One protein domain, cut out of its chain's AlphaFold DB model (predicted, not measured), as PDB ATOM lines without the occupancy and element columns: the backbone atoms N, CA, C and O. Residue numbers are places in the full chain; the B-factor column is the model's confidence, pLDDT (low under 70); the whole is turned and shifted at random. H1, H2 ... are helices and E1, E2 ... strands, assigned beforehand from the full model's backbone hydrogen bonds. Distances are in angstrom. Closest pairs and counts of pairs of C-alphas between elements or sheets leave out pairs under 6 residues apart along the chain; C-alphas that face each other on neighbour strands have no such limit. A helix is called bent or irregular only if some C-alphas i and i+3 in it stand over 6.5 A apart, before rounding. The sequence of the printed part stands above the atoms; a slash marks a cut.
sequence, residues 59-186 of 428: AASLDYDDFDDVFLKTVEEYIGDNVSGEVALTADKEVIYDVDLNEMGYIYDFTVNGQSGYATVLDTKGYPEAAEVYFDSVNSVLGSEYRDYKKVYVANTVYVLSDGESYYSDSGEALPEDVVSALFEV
ATOM      1  N   ALA A  59     179.920 211.510 105.914       38.97
ATOM      2  CA  ALA A  59     179.891 210.128 106.391       38.97
ATOM      3  C   ALA A  59     179.020 209.347 105.400       38.97
ATOM      4  O   ALA A  59     177.797 209.387 105.489       38.97
ATOM      5  N   ALA A  60     179.646 208.762 104.380       45.16
ATOM      6  CA  ALA A  60     178.956 208.191 103.227       45.16
ATOM      7  C   ALA A  60     179.717 206.962 102.708       45.16
ATOM      8  O   ALA A  60     180.942 206.904 102.856       45.16
ATOM      9  N   SER A  61     179.012 206.003 102.108       57.53
ATOM     10  CA  SER A  61     179.586 204.830 101.426       57.53
ATOM     11  C   SER A  61     180.053 205.190 100.004       57.53
ATOM     12  O   SER A  61     179.735 204.523  99.028       57.53
ATOM     13  N   LEU A  62     180.782 206.304  99.890       64.56
ATOM     14  CA  LEU A  62     181.321 206.801  98.625       64.56
ATOM     15  C   LEU A  62     182.737 206.270  98.417       64.56
ATOM     16  O   LEU A  62     183.541 206.235  99.356       64.56
ATOM     17  N   ASP A  63     183.041 205.928  97.173       68.00
ATOM     18  CA  ASP A  63     184.352 205.439  96.749       68.00
ATOM     19  C   ASP A  63     185.244 206.582  96.232       68.00
ATOM     20  O   ASP A  63     186.447 206.391  96.052       68.00
ATOM     21  N   TYR A  64     184.671 207.785  96.077       66.25
ATOM     22  CA  TYR A  64     185.292 208.995  95.525       66.25
ATOM     23  C   TYR A  64     185.769 208.803  94.079       66.25
ATOM     24  O   TYR A  64     186.880 209.196  93.719       66.25
ATOM     25  N   ASP A  65     184.924 208.168  93.270       72.56
ATOM     26  CA  ASP A  65     185.091 208.057  91.822       72.56
ATOM     27  C   ASP A  65     184.478 209.264  91.077       72.56
ATOM     28  O   ASP A  65     183.888 210.167  91.675       72.56
ATOM     29  N   ASP A  66     184.614 209.278  89.749       74.88
ATOM     30  CA  ASP A  66     184.108 210.368  88.906       74.88
ATOM     31  C   ASP A  66     182.572 210.540  89.007       74.88
ATOM     32  O   ASP A  66     182.061 211.643  88.791       74.88
ATOM     33  N   PHE A  67     181.816 209.488  89.356       81.06
ATOM     34  CA  PHE A  67     180.367 209.583  89.572       81.06
ATOM     35  C   PHE A  67     180.058 210.289  90.890       81.06
ATOM     36  O   PHE A  67     179.189 211.165  90.930       81.06
ATOM     37  N   ASP A  68     180.803 209.954  91.944       82.44
ATOM     38  CA  ASP A  68     180.678 210.596  93.247       82.44
ATOM     39  C   ASP A  68     181.004 212.093  93.140       82.44
ATOM     40  O   ASP A  68     180.287 212.916  93.708       82.44
ATOM     41  N   ASP A  69     182.016 212.474  92.356       78.44
ATOM     42  CA  ASP A  69     182.353 213.881  92.110       78.44
ATOM     43  C   ASP A  69     181.212 214.643  91.417       78.44
ATOM     44  O   ASP A  69     180.855 215.753  91.834       78.44
ATOM     45  N   VAL A  70     180.594 214.054  90.388       80.69
ATOM     46  CA  VAL A  70     179.445 214.656  89.690       80.69
ATOM     47  C   VAL A  70     178.226 214.751  90.601       80.69
ATOM     48  O   VAL A  70     177.578 215.800  90.642       80.69
ATOM     49  N   PHE A  71     177.930 213.706  91.373       88.19
ATOM     50  CA  PHE A  71     176.877 213.722  92.386       88.19
ATOM     51  C   PHE A  71     177.089 214.862  93.392       88.19
ATOM     52  O   PHE A  71     176.217 215.718  93.566       88.19
ATOM     53  N   LEU A  72     178.265 214.905  94.020       83.19
ATOM     54  CA  LEU A  72     178.600 215.871  95.064       83.19
ATOM     55  C   LEU A  72     178.526 217.300  94.543       83.19
ATOM     56  O   LEU A  72     177.904 218.149  95.180       83.19
ATOM     57  N   LYS A  73     179.095 217.554  93.362       81.44
ATOM     58  CA  LYS A  73     179.047 218.868  92.726       81.44
ATOM     59  C   LYS A  73     177.610 219.290  92.423       81.44
ATOM     60  O   LYS A  73     177.257 220.438  92.669       81.44
ATOM     61  N   THR A  74     176.774 218.374  91.936       84.31
ATOM     62  CA  THR A  74     175.377 218.683  91.593       84.31
ATOM     63  C   THR A  74     174.558 219.010  92.844       84.31
ATOM     64  O   THR A  74     173.789 219.972  92.853       84.31
ATOM     65  N   VAL A  75     174.760 218.264  93.935       84.44
ATOM     66  CA  VAL A  75     174.127 218.560  95.229       84.44
ATOM     67  C   VAL A  75     174.623 219.896  95.793       84.44
ATOM     68  O   VAL A  75     173.810 220.704  96.241       84.44
ATOM     69  N   GLU A  76     175.928 220.171  95.741       80.19
ATOM     70  CA  GLU A  76     176.514 221.441  96.191       80.19
ATOM     71  C   GLU A  76     175.981 222.645  95.395       80.19
ATOM     72  O   GLU A  76     175.601 223.655  95.991       80.19
ATOM     73  N   GLU A  77     175.880 222.529  94.067       78.69
ATOM     74  CA  GLU A  77     175.303 223.562  93.197       78.69
ATOM     75  C   GLU A  77     173.837 223.852  93.545       78.69
ATOM     76  O   GLU A  77     173.426 225.015  93.561       78.69
ATOM     77  N   TYR A  78     173.057 222.819  93.872       76.69
ATOM     78  CA  TYR A  78     171.644 222.973  94.216       76.69
ATOM     79  C   TYR A  78     171.430 223.611  95.597       76.69
ATOM     80  O   TYR A  78     170.499 224.394  95.791       76.69
ATOM     81  N   ILE A  79     172.307 223.313  96.562       75.31
ATOM     82  CA  ILE A  79     172.306 223.958  97.883       75.31
ATOM     83  C   ILE A  79     172.671 225.450  97.751       75.31
ATOM     84  O   ILE A  79     172.099 226.299  98.445       75.31
ATOM     85  N   GLY A  80     173.571 225.779  96.817       63.81
ATOM     86  CA  GLY A  80     173.984 227.140  96.479       63.81
ATOM     87  C   GLY A  80     174.651 227.909  97.631       63.81
ATOM     88  O   GLY A  80     174.877 227.394  98.724       63.81
ATOM     89  N   ASP A  81     174.906 229.203  97.412       56.12
ATOM     90  CA  ASP A  81     175.470 230.125  98.422       56.12
ATOM     91  C   ASP A  81     174.489 230.470  99.570       56.12
ATOM     92  O   ASP A  81     174.806 231.252 100.469       56.12
ATOM     93  N   ASN A  82     173.271 229.922  99.543       47.97
ATOM     94  CA  ASN A  82     172.174 230.302 100.439       47.97
ATOM     95  C   ASN A  82     172.232 229.629 101.820       47.97
ATOM     96  O   ASN A  82     171.411 229.939 102.684       47.97
ATOM     97  N   VAL A  83     173.200 228.740 102.054       54.50
ATOM     98  CA  VAL A  83     173.413 228.090 103.352       54.50
ATOM     99  C   VAL A  83     174.723 228.580 103.964       54.50
ATOM    100  O   VAL A  83     175.815 228.181 103.570       54.50
ATOM    101  N   SER A  84     174.630 229.452 104.971       46.47
ATOM    102  CA  SER A  84     175.788 229.848 105.775       46.47
ATOM    103  C   SER A  84     176.037 228.809 106.878       46.47
ATOM    104  O   SER A  84     175.352 228.836 107.901       46.47
ATOM    105  N   GLY A  85     177.001 227.901 106.699       59.38
ATOM    106  CA  GLY A  85     177.361 226.916 107.729       59.38
ATOM    107  C   GLY A  85     178.032 225.648 107.202       59.38
ATOM    108  O   GLY A  85     178.345 225.541 106.021       59.38
ATOM    109  N   GLU A  86     178.275 224.698 108.106       60.75
ATOM    110  CA  GLU A  86     178.712 223.336 107.782       60.75
ATOM    111  C   GLU A  86     177.499 222.537 107.285       60.75
ATOM    112  O   GLU A  86     176.475 222.480 107.966       60.75
ATOM    113  N   VAL A  87     177.593 221.969 106.081       68.94
ATOM    114  CA  VAL A  87     176.536 221.134 105.496       68.94
ATOM    115  C   VAL A  87     176.805 219.680 105.869       68.94
ATOM    116  O   VAL A  87     177.881 219.152 105.577       68.94
ATOM    117  N   ALA A  88     175.824 219.036 106.504       77.69
ATOM    118  CA  ALA A  88     175.868 217.610 106.802       77.69
ATOM    119  C   ALA A  88     175.247 216.835 105.635       77.69
ATOM    120  O   ALA A  88     174.038 216.929 105.417       77.69
ATOM    121  N   LEU A  89     176.078 216.097 104.895       83.00
ATOM    122  CA  LEU A  89     175.664 215.233 103.789       83.00
ATOM    123  C   LEU A  89     176.028 213.779 104.109       83.00
ATOM    124  O   LEU A  89     177.195 213.463 104.361       83.00
ATOM    125  N   THR A  90     175.036 212.897 104.045       85.31
ATOM    126  CA  THR A  90     175.216 211.439 104.041       85.31
ATOM    127  C   THR A  90     174.622 210.875 102.763       85.31
ATOM    128  O   THR A  90     173.590 211.373 102.318       85.31
ATOM    129  N   ALA A  91     175.254 209.865 102.172       87.75
ATOM    130  CA  ALA A  91     174.753 209.222 100.965       87.75
ATOM    131  C   ALA A  91     175.134 207.738 100.925       87.75
ATOM    132  O   ALA A  91     176.219 207.368 101.385       87.75
ATOM    133  N   ASP A  92     174.249 206.944 100.334       86.69
ATOM    134  CA  ASP A  92     174.474 205.570  99.904       86.69
ATOM    135  C   ASP A  92     174.212 205.469  98.398       86.69
ATOM    136  O   ASP A  92     173.375 206.204  97.870       86.69
ATOM    137  N   LYS A  93     174.937 204.593  97.694       90.19
ATOM    138  CA  LYS A  93     174.772 204.401  96.246       90.19
ATOM    139  C   LYS A  93     174.507 202.947  95.873       90.19
ATOM    140  O   LYS A  93     175.101 202.032  96.442       90.19
ATOM    141  N   GLU A  94     173.649 202.745  94.879       90.50
ATOM    142  CA  GLU A  94     173.396 201.453  94.240       90.50
ATOM    143  C   GLU A  94     173.653 201.537  92.733       90.50
ATOM    144  O   GLU A  94     173.399 202.565  92.103       90.50
ATOM    145  N   VAL A  95     174.151 200.440  92.153       89.38
ATOM    146  CA  VAL A  95     174.391 200.335  90.707       89.38
ATOM    147  C   VAL A  95     173.062 200.390  89.961       89.38
ATOM    148  O   VAL A  95     172.117 199.669  90.299       89.38
ATOM    149  N   ILE A  96     173.019 201.204  88.910       93.12
ATOM    150  CA  ILE A  96     171.915 201.248  87.961       93.12
ATOM    151  C   ILE A  96     172.345 200.665  86.619       93.12
ATOM    152  O   ILE A  96     173.484 200.836  86.181       93.12
ATOM    153  N   TYR A  97     171.429 199.952  85.977       89.62
ATOM    154  CA  TYR A  97     171.679 199.188  84.764       89.62
ATOM    155  C   TYR A  97     170.909 199.761  83.576       89.62
ATOM    156  O   TYR A  97     169.871 200.405  83.747       89.62
ATOM    157  N   ASP A  98     171.395 199.488  82.371       86.62
ATOM    158  CA  ASP A  98     170.599 199.651  81.162       86.62
ATOM    159  C   ASP A  98     169.671 198.450  80.916       86.62
ATOM    160  O   ASP A  98     169.632 197.474  81.673       86.62
ATOM    161  N   VAL A  99     168.887 198.533  79.842       81.88
ATOM    162  CA  VAL A  99     167.925 197.492  79.466       81.88
ATOM    163  C   VAL A  99     168.569 196.168  79.046       81.88
ATOM    164  O   VAL A  99     167.898 195.144  79.115       81.88
ATOM    165  N   ASP A 100     169.856 196.160  78.692       80.62
ATOM    166  CA  ASP A 100     170.635 194.948  78.404       80.62
ATOM    167  C   ASP A 100     171.379 194.426  79.653       80.62
ATOM    168  O   ASP A 100     172.138 193.461  79.576       80.62
ATOM    169  N   LEU A 101     171.125 195.034  80.819       81.62
ATOM    170  CA  LEU A 101     171.733 194.735  82.115       81.62
ATOM    171  C   LEU A 101     173.232 195.064  82.211       81.62
ATOM    172  O   LEU A 101     173.915 194.522  83.091       81.62
ATOM    173  N   ASN A 102     173.731 195.979  81.376       79.69
ATOM    174  CA  ASN A 102     175.054 196.582  81.541       79.69
ATOM    175  C   ASN A 102     175.008 197.654  82.630       79.69
ATOM    176  O   ASN A 102     174.003 198.345  82.788       79.69
ATOM    177  N   GLU A 103     176.090 197.802  83.393       86.12
ATOM    178  CA  GLU A 103     176.206 198.876  84.385       86.12
ATOM    179  C   GLU A 103     176.243 200.232  83.672       86.12
ATOM    180  O   GLU A 103     177.054 200.441  82.774       86.12
ATOM    181  N   MET A 104     175.344 201.139  84.055       83.06
ATOM    182  CA  MET A 104     175.151 202.443  83.410       83.06
ATOM    183  C   MET A 104     175.452 203.613  84.355       83.06
ATOM    184  O   MET A 104     175.541 204.757  83.918       83.06
ATOM    185  N   GLY A 105     175.600 203.365  85.653       89.25
ATOM    186  CA  GLY A 105     175.929 204.396  86.631       89.25
ATOM    187  C   GLY A 105     175.389 204.060  88.009       89.25
ATOM    188  O   GLY A 105     175.279 202.887  88.374       89.25
ATOM    189  N   TYR A 106     175.011 205.095  88.755       92.75
ATOM    190  CA  TYR A 106     174.579 204.957  90.138       92.75
ATOM    191  C   TYR A 106     173.348 205.799  90.451       92.75
ATOM    192  O   TYR A 106     173.191 206.929  89.980       92.75
ATOM    193  N   ILE A 107     172.499 205.249  91.312       94.19
ATOM    194  CA  ILE A 107     171.481 206.000  92.035       94.19
ATOM    195  C   ILE A 107     171.951 206.195  93.478       94.19
ATOM    196  O   ILE A 107     172.355 205.249  94.148       94.19
ATOM    197  N   TYR A 108     171.917 207.440  93.932       93.44
ATOM    198  CA  TYR A 108     172.313 207.886  95.257       93.44
ATOM    199  C   TYR A 108     171.062 208.147  96.086       93.44
ATOM    200  O   TYR A 108     170.241 208.973  95.688       93.44
ATOM    201  N   ASP A 109     170.943 207.499  97.238       92.00
ATOM    202  CA  ASP A 109     170.039 207.898  98.318       92.00
ATOM    203  C   ASP A 109     170.822 208.793  99.274       92.00
ATOM    204  O   ASP A 109     171.879 208.398  99.768       92.00
ATOM    205  N   PHE A 110     170.364 210.017  99.514       90.62
ATOM    206  CA  PHE A 110     171.120 210.971 100.310       90.62
ATOM    207  C   PHE A 110     170.266 211.744 101.304       90.62
ATOM    208  O   PHE A 110     169.055 211.897 101.183       90.62
ATOM    209  N   THR A 111     170.929 212.285 102.321       87.88
ATOM    210  CA  THR A 111     170.346 213.235 103.266       87.88
ATOM    211  C   THR A 111     171.245 214.455 103.379       87.88
ATOM    212  O   THR A 111     172.424 214.336 103.707       87.88
ATOM    213  N   VAL A 112     170.676 215.638 103.149       85.75
ATOM    214  CA  VAL A 112     171.335 216.938 103.329       85.75
ATOM    215  C   VAL A 112     170.637 217.681 104.455       85.75
ATOM    216  O   VAL A 112     169.448 217.970 104.367       85.75
ATOM    217  N   ASN A 113     171.363 218.008 105.526       81.56
ATOM    218  CA  ASN A 113     170.832 218.744 106.684       81.56
ATOM    219  C   ASN A 113     169.527 218.143 107.262       81.56
ATOM    220  O   ASN A 113     168.662 218.868 107.751       81.56
ATOM    221  N   GLY A 114     169.387 216.815 107.210       79.00
ATOM    222  CA  GLY A 114     168.208 216.088 107.694       79.00
ATOM    223  C   GLY A 114     167.053 215.969 106.692       79.00
ATOM    224  O   GLY A 114     166.046 215.354 107.028       79.00
ATOM    225  N   GLN A 115     167.188 216.520 105.483       84.38
ATOM    226  CA  GLN A 115     166.233 216.350 104.390       84.38
ATOM    227  C   GLN A 115     166.706 215.250 103.438       84.38
ATOM    228  O   GLN A 115     167.817 215.328 102.910       84.38
ATOM    229  N   SER A 116     165.862 214.241 103.219       89.81
ATOM    230  CA  SER A 116     166.132 213.150 102.279       89.81
ATOM    231  C   SER A 116     166.027 213.613 100.828       89.81
ATOM    232  O   SER A 116     165.287 214.548 100.507       89.81
ATOM    233  N   GLY A 117     166.746 212.941  99.945       91.25
ATOM    234  CA  GLY A 117     166.710 213.153  98.511       91.25
ATOM    235  C   GLY A 117     167.351 211.985  97.780       91.25
ATOM    236  O   GLY A 117     167.986 211.133  98.393       91.25
ATOM    237  N   TYR A 118     167.202 211.964  96.462       94.00
ATOM    238  CA  TYR A 118     167.925 211.022  95.622       94.00
ATOM    239  C   TYR A 118     168.502 211.715  94.397       94.00
ATOM    240  O   TYR A 118     167.996 212.744  93.939       94.00
ATOM    241  N   ALA A 119     169.574 211.146  93.867       93.62
ATOM    242  CA  ALA A 119     170.178 211.574  92.620       93.62
ATOM    243  C   ALA A 119     170.482 210.364  91.749       93.62
ATOM    244  O   ALA A 119     170.828 209.310  92.260       93.62
ATOM    245  N   THR A 120     170.382 210.508  90.436       94.31
ATOM    246  CA  THR A 120     170.846 209.492  89.490       94.31
ATOM    247  C   THR A 120     171.933 210.105  88.631       94.31
ATOM    248  O   THR A 120     171.718 211.141  87.999       94.31
ATOM    249  N   VAL A 121     173.104 209.473  88.624       90.69
ATOM    250  CA  VAL A 121     174.250 209.857  87.800       90.69
ATOM    251  C   VAL A 121     174.520 208.721  86.830       90.69
ATOM    252  O   VAL A 121     174.703 207.576  87.240       90.69
ATOM    253  N   LEU A 122     174.514 209.041  85.541       86.81
ATOM    254  CA  LEU A 122     174.599 208.071  84.459       86.81
ATOM    255  C   LEU A 122     175.833 208.326  83.608       86.81
ATOM    256  O   LEU A 122     176.212 209.471  83.377       86.81
ATOM    257  N   ASP A 123     176.378 207.254  83.058       77.69
ATOM    258  CA  ASP A 123     177.302 207.282  81.942       77.69
ATOM    259  C   ASP A 123     176.601 206.717  80.700       77.69
ATOM    260  O   ASP A 123     176.528 205.513  80.464       77.69
ATOM    261  N   THR A 124     176.055 207.633  79.900       64.44
ATOM    262  CA  THR A 124     175.458 207.333  78.585       64.44
ATOM    263  C   THR A 124     176.316 207.857  77.429       64.44
ATOM    264  O   THR A 124     175.964 207.680  76.264       64.44
ATOM    265  N   LYS A 125     177.437 208.533  77.732       54.78
ATOM    266  CA  LYS A 125     178.245 209.311  76.769       54.78
ATOM    267  C   LYS A 125     179.771 209.138  76.929       54.78
ATOM    268  O   LYS A 125     180.516 209.915  76.323       54.78
ATOM    269  N   GLY A 126     180.213 208.208  77.772       53.81
ATOM    270  CA  GLY A 126     181.616 207.932  78.102       53.81
ATOM    271  C   GLY A 126     182.172 208.776  79.242       53.81
ATOM    272  O   GLY A 126     183.390 208.915  79.368       53.81
ATOM    273  N   TYR A 127     181.293 209.427  79.999       62.81
ATOM    274  CA  TYR A 127     181.624 210.183  81.199       62.81
ATOM    275  C   TYR A 127     180.366 210.382  82.066       62.81
ATOM    276  O   TYR A 127     179.262 210.469  81.514       62.81
ATOM    277  N   PRO A 128     180.504 210.500  83.404       75.56
ATOM    278  CA  PRO A 128     179.358 210.673  84.294       75.56
ATOM    279  C   PRO A 128     178.651 212.025  84.108       75.56
ATOM    280  O   PRO A 128     179.282 213.084  84.082       75.56
ATOM    281  N   GLU A 129     177.322 212.003  84.039       81.56
ATOM    282  CA  GLU A 129     176.446 213.178  84.055       81.56
ATOM    283  C   GLU A 129     175.282 212.950  85.032       81.56
ATOM    284  O   GLU A 129     174.694 211.868  85.085       81.56
ATOM    285  N   ALA A 130     174.914 213.976  85.802       85.56
ATOM    286  CA  ALA A 130     173.710 213.921  86.623       85.56
ATOM    287  C   ALA A 130     172.470 213.940  85.716       85.56
ATOM    288  O   ALA A 130     172.229 214.912  85.001       85.56
ATOM    289  N   ALA A 131     171.688 212.866  85.757       84.75
ATOM    290  CA  ALA A 131     170.425 212.761  85.036       84.75
ATOM    291  C   ALA A 131     169.270 213.347  85.855       84.75
ATOM    292  O   ALA A 131     168.394 214.024  85.320       84.75
ATOM    293  N   GLU A 132     169.291 213.108  87.167       89.25
ATOM    294  CA  GLU A 132     168.220 213.482  88.085       89.25
ATOM    295  C   GLU A 132     168.778 213.870  89.446       89.25
ATOM    296  O   GLU A 132     169.676 213.201  89.952       89.25
ATOM    297  N   VAL A 133     168.206 214.902  90.068       90.38
ATOM    298  CA  VAL A 133     168.405 215.216  91.487       90.38
ATOM    299  C   VAL A 133     167.096 215.744  92.053       90.38
ATOM    300  O   VAL A 133     166.546 216.726  91.552       90.38
ATOM    301  N   TYR A 134     166.614 215.113  93.119       89.62
ATOM    302  CA  TYR A 134     165.394 215.504  93.810       89.62
ATOM    303  C   TYR A 134     165.630 215.569  95.314       89.62
ATOM    304  O   TYR A 134     166.196 214.662  95.917       89.62
ATOM    305  N   PHE A 135     165.144 216.646  95.923       87.81
ATOM    306  CA  PHE A 135     165.121 216.844  97.370       87.81
ATOM    307  C   PHE A 135     163.693 216.644  97.880       87.81
ATOM    308  O   PHE A 135     162.741 216.905  97.150       87.81
ATOM    309  N   ASP A 136     163.545 216.236  99.141       87.44
ATOM    310  CA  ASP A 136     162.252 215.872  99.747       87.44
ATOM    311  C   ASP A 136     161.524 214.737  99.006       87.44
ATOM    312  O   ASP A 136     160.299 214.718  98.892       87.44
ATOM    313  N   SER A 137     162.285 213.799  98.443       86.00
ATOM    314  CA  SER A 137     161.740 212.683  97.676       86.00
ATOM    315  C   SER A 137     162.538 211.413  97.919       86.00
ATOM    316  O   SER A 137     163.739 211.462  98.168       86.00
ATOM    317  N   VAL A 138     161.855 210.280  97.782       84.62
ATOM    318  CA  VAL A 138     162.443 208.936  97.774       84.62
ATOM    319  C   VAL A 138     162.173 208.324  96.406       84.62
ATOM    320  O   VAL A 138     161.102 208.548  95.839       84.62
ATOM    321  N   ASN A 139     163.132 207.578  95.865       87.56
ATOM    322  CA  ASN A 139     162.921 206.832  94.631       87.56
ATOM    323  C   ASN A 139     162.264 205.472  94.939       87.56
ATOM    324  O   ASN A 139     162.714 204.756  95.834       87.56
ATOM    325  N   SER A 140     161.209 205.111  94.204       85.12
ATOM    326  CA  SER A 140     160.432 203.880  94.411       85.12
ATOM    327  C   SER A 140     161.268 202.601  94.287       85.12
ATOM    328  O   SER A 140     160.985 201.633  94.993       85.12
ATOM    329  N   VAL A 141     162.331 202.593  93.474       88.69
ATOM    330  CA  VAL A 141     163.169 201.394  93.275       88.69
ATOM    331  C   VAL A 141     164.238 201.169  94.350       88.69
ATOM    332  O   VAL A 141     164.882 200.122  94.349       88.69
ATOM    333  N   LEU A 142     164.401 202.109  95.287       87.81
ATOM    334  CA  LEU A 142     165.299 201.985  96.447       87.81
ATOM    335  C   LEU A 142     164.623 201.332  97.666       87.81
ATOM    336  O   LEU A 142     165.214 201.226  98.740       87.81
ATOM    337  N   GLY A 143     163.369 200.892  97.522       84.31
ATOM    338  CA  GLY A 143     162.665 200.148  98.562       84.31
ATOM    339  C   GLY A 143     163.425 198.881  98.970       84.31
ATOM    340  O   GLY A 143     163.939 198.139  98.132       84.31
ATOM    341  N   SER A 144     163.468 198.597 100.273       84.44
ATOM    342  CA  SER A 144     164.165 197.428 100.835       84.44
ATOM    343  C   SER A 144     163.695 196.082 100.261       84.44
ATOM    344  O   SER A 144     164.451 195.111 100.230       84.44
ATOM    345  N   GLU A 145     162.452 196.028  99.788       87.69
ATOM    346  CA  GLU A 145     161.818 194.900  99.109       87.69
ATOM    347  C   GLU A 145     162.440 194.583  97.740       87.69
ATOM    348  O   GLU A 145     162.312 193.458  97.259       87.69
ATOM    349  N   TYR A 146     163.157 195.535  97.140       90.38
ATOM    350  CA  TYR A 146     163.776 195.411  95.820       90.38
ATOM    351  C   TYR A 146     165.298 195.277  95.884       90.38
ATOM    352  O   TYR A 146     165.980 195.390  94.865       90.38
ATOM    353  N   ARG A 147     165.860 195.005  97.069       85.81
ATOM    354  CA  ARG A 147     167.316 194.911  97.261       85.81
ATOM    355  C   ARG A 147     167.977 193.900  96.322       85.81
ATOM    356  O   ARG A 147     169.065 194.163  95.824       85.81
ATOM    357  N   ASP A 148     167.307 192.781  96.059       89.25
ATOM    358  CA  ASP A 148     167.855 191.691  95.245       89.25
ATOM    359  C   ASP A 148     167.560 191.853  93.734       89.25
ATOM    360  O   ASP A 148     168.000 191.032  92.933       89.25
ATOM    361  N   TYR A 149     166.854 192.918  93.330       93.50
ATOM    362  CA  TYR A 149     166.603 193.248  91.926       93.50
ATOM    363  C   TYR A 149     167.664 194.211  91.387       93.50
ATOM    364  O   TYR A 149     168.125 195.125  92.081       93.50
ATOM    365  N   LYS A 150     167.996 194.054  90.105       93.94
ATOM    366  CA  LYS A 150     168.709 195.065  89.321       93.94
ATOM    367  C   LYS A 150     167.766 196.235  89.047       93.94
ATOM    368  O   LYS A 150     166.639 196.025  88.598       93.94
ATOM    369  N   LYS A 151     168.230 197.458  89.305       95.88
ATOM    370  CA  LYS A 151     167.495 198.696  89.025       95.88
ATOM    371  C   LYS A 151     167.878 199.149  87.627       95.88
ATOM    372  O   LYS A 151     169.043 199.435  87.380       95.88
ATOM    373  N   VAL A 152     166.921 199.155  86.712       93.38
ATOM    374  CA  VAL A 152     167.139 199.478  85.304       93.38
ATOM    375  C   VAL A 152     166.547 200.849  85.025       93.38
ATOM    376  O   VAL A 152     165.361 201.076  85.265       93.38
ATOM    377  N   TYR A 153     167.368 201.762  84.523       92.75
ATOM    378  CA  TYR A 153     166.933 203.102  84.145       92.75
ATOM    379  C   TYR A 153     166.578 203.119  82.665       92.75
ATOM    380  O   TYR A 153     167.409 202.822  81.812       92.75
ATOM    381  N   VAL A 154     165.327 203.445  82.358       84.69
ATOM    382  CA  VAL A 154     164.814 203.429  80.984       84.69
ATOM    383  C   VAL A 154     164.836 204.835  80.406       84.69
ATOM    384  O   VAL A 154     165.400 205.072  79.347       84.69
ATOM    385  N   ALA A 155     164.226 205.782  81.103       80.06
ATOM    386  CA  ALA A 155     164.128 207.179  80.707       80.06
ATOM    387  C   ALA A 155     164.071 208.038  81.969       80.06
ATOM    388  O   ALA A 155     163.932 207.500  83.067       80.06
ATOM    389  N   ASN A 156     164.114 209.363  81.828       79.81
ATOM    390  CA  ASN A 156     163.977 210.253  82.979       79.81
ATOM    391  C   ASN A 156     162.706 209.920  83.768       79.81
ATOM    392  O   ASN A 156     161.595 209.968  83.236       79.81
ATOM    393  N   THR A 157     162.891 209.606  85.043       81.44
ATOM    394  CA  THR A 157     161.935 209.193  86.071       81.44
ATOM    395  C   THR A 157     161.275 207.836  85.828       81.44
ATOM    396  O   THR A 157     160.350 207.460  86.543       81.44
ATOM    397  N   VAL A 158     161.744 207.083  84.831       87.44
ATOM    398  CA  VAL A 158     161.204 205.776  84.450       87.44
ATOM    399  C   VAL A 158     162.226 204.695  84.767       87.44
ATOM    400  O   VAL A 158     163.220 204.520  84.059       87.44
ATOM    401  N   TYR A 159     161.921 203.934  85.811       93.25
ATOM    402  CA  TYR A 159     162.720 202.814  86.282       93.25
ATOM    403  C   TYR A 159     161.921 201.519  86.152       93.25
ATOM    404  O   TYR A 159     160.699 201.504  86.321       93.25
ATOM    405  N   VAL A 160     162.620 200.424  85.883       94.75
ATOM    406  CA  VAL A 160     162.075 199.067  85.967       94.75
ATOM    407  C   VAL A 160     163.010 198.207  86.809       94.75
ATOM    408  O   VAL A 160     164.198 198.496  86.950       94.75
ATOM    409  N   LEU A 161     162.474 197.153  87.405       96.50
ATOM    410  CA  LEU A 161     163.238 196.180  88.177       96.50
ATOM    411  C   LEU A 161     163.488 194.944  87.313       96.50
ATOM    412  O   LEU A 161     162.627 194.569  86.520       96.50
ATOM    413  N   SER A 162     164.632 194.283  87.477       94.31
ATOM    414  CA  SER A 162     164.914 193.004  86.819       94.31
ATOM    415  C   SER A 162     165.520 191.987  87.778       94.31
ATOM    416  O   SER A 162     166.378 192.321  88.594       94.31
ATOM    417  N   ASP A 163     165.083 190.735  87.665       92.69
ATOM    418  CA  ASP A 163     165.687 189.578  88.339       92.69
ATOM    419  C   ASP A 163     166.759 188.882  87.471       92.69
ATOM    420  O   ASP A 163     167.347 187.885  87.887       92.69
ATOM    421  N   GLY A 164     167.034 189.417  86.276       84.75
ATOM    422  CA  GLY A 164     167.939 188.844  85.279       84.75
ATOM    423  C   GLY A 164     167.249 188.004  84.200       84.75
ATOM    424  O   GLY A 164     167.866 187.744  83.170       84.75
ATOM    425  N   GLU A 165     165.987 187.617  84.392       85.38
ATOM    426  CA  GLU A 165     165.192 186.868  83.408       85.38
ATOM    427  C   GLU A 165     163.966 187.657  82.928       85.38
ATOM    428  O   GLU A 165     163.562 187.543  81.773       85.38
ATOM    429  N   SER A 166     163.361 188.450  83.813       91.19
ATOM    430  CA  SER A 166     162.133 189.211  83.589       91.19
ATOM    431  C   SER A 166     162.262 190.655  84.077       91.19
ATOM    432  O   SER A 166     163.188 191.010  84.813       91.19
ATOM    433  N   TYR A 167     161.309 191.495  83.657       92.50
ATOM    434  CA  TYR A 167     161.226 192.903  84.044       92.50
ATOM    435  C   TYR A 167     159.906 193.201  84.752       92.50
ATOM    436  O   TYR A 167     158.853 192.656  84.410       92.50
ATOM    437  N   TYR A 168     159.974 194.091  85.735       95.50
ATOM    438  CA  TYR A 168     158.881 194.462  86.621       95.50
ATOM    439  C   TYR A 168     158.798 195.989  86.723       95.50
ATOM    440  O   TYR A 168     159.799 196.684  86.544       95.50
ATOM    441  N   SER A 169     157.617 196.532  87.004       92.94
ATOM    442  CA  SER A 169     157.449 197.957  87.298       92.94
ATOM    443  C   SER A 169     158.215 198.360  88.564       92.94
ATOM    444  O   SER A 169     158.640 197.516  89.353       92.94
ATOM    445  N   ASP A 170     158.315 199.664  88.815       86.25
ATOM    446  CA  ASP A 170     158.839 200.221  90.069       86.25
ATOM    447  C   ASP A 170     157.972 199.898  91.308       86.25
ATOM    448  O   ASP A 170     158.389 200.101  92.446       86.25
ATOM    449  N   SER A 171     156.776 199.345  91.090       87.19
ATOM    450  CA  SER A 171     155.901 198.761  92.110       87.19
ATOM    451  C   SER A 171     156.001 197.231  92.217       87.19
ATOM    452  O   SER A 171     155.192 196.620  92.916       87.19
ATOM    453  N   GLY A 172     156.934 196.602  91.494       87.81
ATOM    454  CA  GLY A 172     157.183 195.158  91.523       87.81
ATOM    455  C   GLY A 172     156.185 194.301  90.733       87.81
ATOM    456  O   GLY A 172     156.150 193.083  90.908       87.81
ATOM    457  N   GLU A 173     155.354 194.893  89.867       93.19
ATOM    458  CA  GLU A 173     154.418 194.140  89.023       93.19
ATOM    459  C   GLU A 173     155.112 193.656  87.745       93.19
ATOM    460  O   GLU A 173     155.757 194.442  87.059       93.19
ATOM    461  N   ALA A 174     154.962 192.377  87.390       94.81
ATOM    462  CA  ALA A 174     155.566 191.826  86.175       94.81
ATOM    463  C   ALA A 174     155.067 192.556  84.915       94.81
ATOM    464  O   ALA A 174     153.857 192.706  84.710       94.81
ATOM    465  N   LEU A 175     156.001 192.976  84.059       90.94
ATOM    466  CA  LEU A 175     155.696 193.698  82.830       90.94
ATOM    467  C   LEU A 175     155.447 192.725  81.663       90.94
ATOM    468  O   LEU A 175     156.231 191.797  81.455       90.94
ATOM    469  N   PRO A 176     154.380 192.929  80.867       89.69
ATOM    470  CA  PRO A 176     154.171 192.197  79.620       89.69
ATOM    471  C   PRO A 176     155.289 192.438  78.591       89.69
ATOM    472  O   PRO A 176     155.821 193.542  78.494       89.69
ATOM    473  N   GLU A 177     155.602 191.429  77.772       79.88
ATOM    474  CA  GLU A 177     156.694 191.467  76.780       79.88
ATOM    475  C   GLU A 177     156.562 192.610  75.755       79.88
ATOM    476  O   GLU A 177     157.559 193.222  75.368       79.88
ATOM    477  N   ASP A 178     155.337 192.946  75.342       75.25
ATOM    478  CA  ASP A 178     155.064 194.053  74.419       75.25
ATOM    479  C   ASP A 178     155.347 195.421  75.056       75.25
ATOM    480  O   ASP A 178     155.857 196.322  74.390       75.25
ATOM    481  N   VAL A 179     155.087 195.561  76.358       79.50
ATOM    482  CA  VAL A 179     155.421 196.764  77.133       79.50
ATOM    483  C   VAL A 179     156.932 196.884  77.318       79.50
ATOM    484  O   VAL A 179     157.480 197.962  77.103       79.50
ATOM    485  N   VAL A 180     157.610 195.785  77.662       76.12
ATOM    486  CA  VAL A 180     159.078 195.745  77.779       76.12
ATOM    487  C   VAL A 180     159.728 196.145  76.452       76.12
ATOM    488  O   VAL A 180     160.575 197.032  76.425       76.12
ATOM    489  N   SER A 181     159.267 195.568  75.341       69.75
ATOM    490  CA  SER A 181     159.783 195.876  74.002       69.75
ATOM    491  C   SER A 181     159.638 197.359  73.648       69.75
ATOM    492  O   SER A 181     160.593 197.971  73.174       69.75
ATOM    493  N   ALA A 182     158.474 197.955  73.921       72.06
ATOM    494  CA  ALA A 182     158.231 199.373  73.651       72.06
ATOM    495  C   ALA A 182     159.095 200.297  74.527       72.06
ATOM    496  O   ALA A 182     159.576 201.325  74.054       72.06
ATOM    497  N   LEU A 183     159.317 199.933  75.794       73.69
ATOM    498  CA  LEU A 183     160.223 200.666  76.680       73.69
ATOM    499  C   LEU A 183     161.671 200.591  76.173       73.69
ATOM    500  O   LEU A 183     162.385 201.587  76.212       73.69
ATOM    501  N   PHE A 184     162.098 199.437  75.659       78.94
ATOM    502  CA  PHE A 184     163.486 199.201  75.246       78.94
ATOM    503  C   PHE A 184     163.856 199.881  73.927       78.94
ATOM    504  O   PHE A 184     165.038 200.130  73.682       78.94
ATOM    505  N   GLU A 185     162.862 200.196  73.095       64.56
ATOM    506  CA  GLU A 185     163.033 200.974  71.864       64.56
ATOM    507  C   GLU A 185     163.486 202.414  72.152       64.56
ATOM    508  O   GLU A 185     164.247 202.991  71.380       64.56
ATOM    509  N   VAL A 186     163.052 202.978  73.283       66.00
ATOM    510  CA  VAL A 186     163.317 204.372  73.676       66.00
ATOM    511  C   VAL A 186     164.275 204.498  74.861       66.00
ATOM    512  O   VAL A 186     164.527 205.609  75.324       66.00
TER     513      VAL A 186
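Overview. This is residues 59 to 186 of the 428 residues of the protein "Peptidase_C39_2 domain-containing protein" of Clostridiales bacterium (UniProt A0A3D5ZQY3). A long, strongly twisted sheet of seven strands runs through this domain; its four-strand part, E1 to E4, curls round the longer helix H1, and its smaller part, E5 to E7, has the short helix H2 on the same face. The two parts are joined by a short parallel pairing of E1 with E5, and the end of H1 with the link after it, residues 80 to 85, sticks out. The printed part has 128 residues, with two named helices and seven named strands in the order H1 E1 E2 E3 E4 E5 E6 E7 H2; the sheet is mixed, in the order E4 E3 E2 E1 E5 E6 E7, and the class is mixed, helices and strands. It is compact, with a radius of gyration of the C-alphas of 15.4 A, yet elongated in outline, spanning 52 by 31 by 23 A.

Along the chain. Find C-alpha 87 at (176.536, 221.134, 105.496); from there E1, residues 87 to 97, runs 30.6 A to C-alpha 97 at (171.679, 199.188, 84.764). E2, residues 103 to 112, covers 26.6 A, E3, residues 115 to 122, 23.1 A, and E4, residues 129 to 135, 17.9 A. Further on come E5, residues 150 to 155, E6, residues 158 to 162, and E7, residues 167 to 169. H1, residues 66 to 82, is 25.9 A long, and H2, residues 177 to 185, ends at C-alpha 185, (163.033, 200.974, 71.864).

Arrangement. Look first at E1 E2 E3 E4, a meander, each strand the antiparallel neighbour of the one before: N 92 and O 109 are 2.8 A apart, N 108 and O 119 2.7 A, and N 120 and O 132 2.8 A. E5 is parallel to E1, with N 97 and O 151 2.8 A apart. E5 E6 E7 is a second meander, with N 152 and O 160 at 2.8 A and N 161 and O 168 at 2.8 A. H1 is on the sheet; its closest C-alphas to E3 are those of Phe 67 and Val 121, 6.4 A apart. It has a kink of 32 degrees near residue 76 and is irregular, with C-alphas 78 and 81 9.1 A apart. H2 is on the sheet at a height of 8.2 A, over none of its strands, but only just: 2 of its 9 C-alphas fall on E7. Its closest C-alphas to E5 are those of Val 154 and Leu 183, 6.9 A apart. H1 and H2 are apart. In H2 every O i to N i+4 pair is within hydrogen-bond range; in H1, 11 of 13 are.

Size, cuts and confidence. The C-alphas farthest apart, those of Ser 84 and Asp 178, are 51.9 A apart. The printed part has no cut, and E4 to E5 is a long link, residues 136 to 149. The mean pLDDT of the printed part is 81.7; look for values under 70 at residues 59 to 64, 80 to 87, 124 to 127, 181 and 185 to 186.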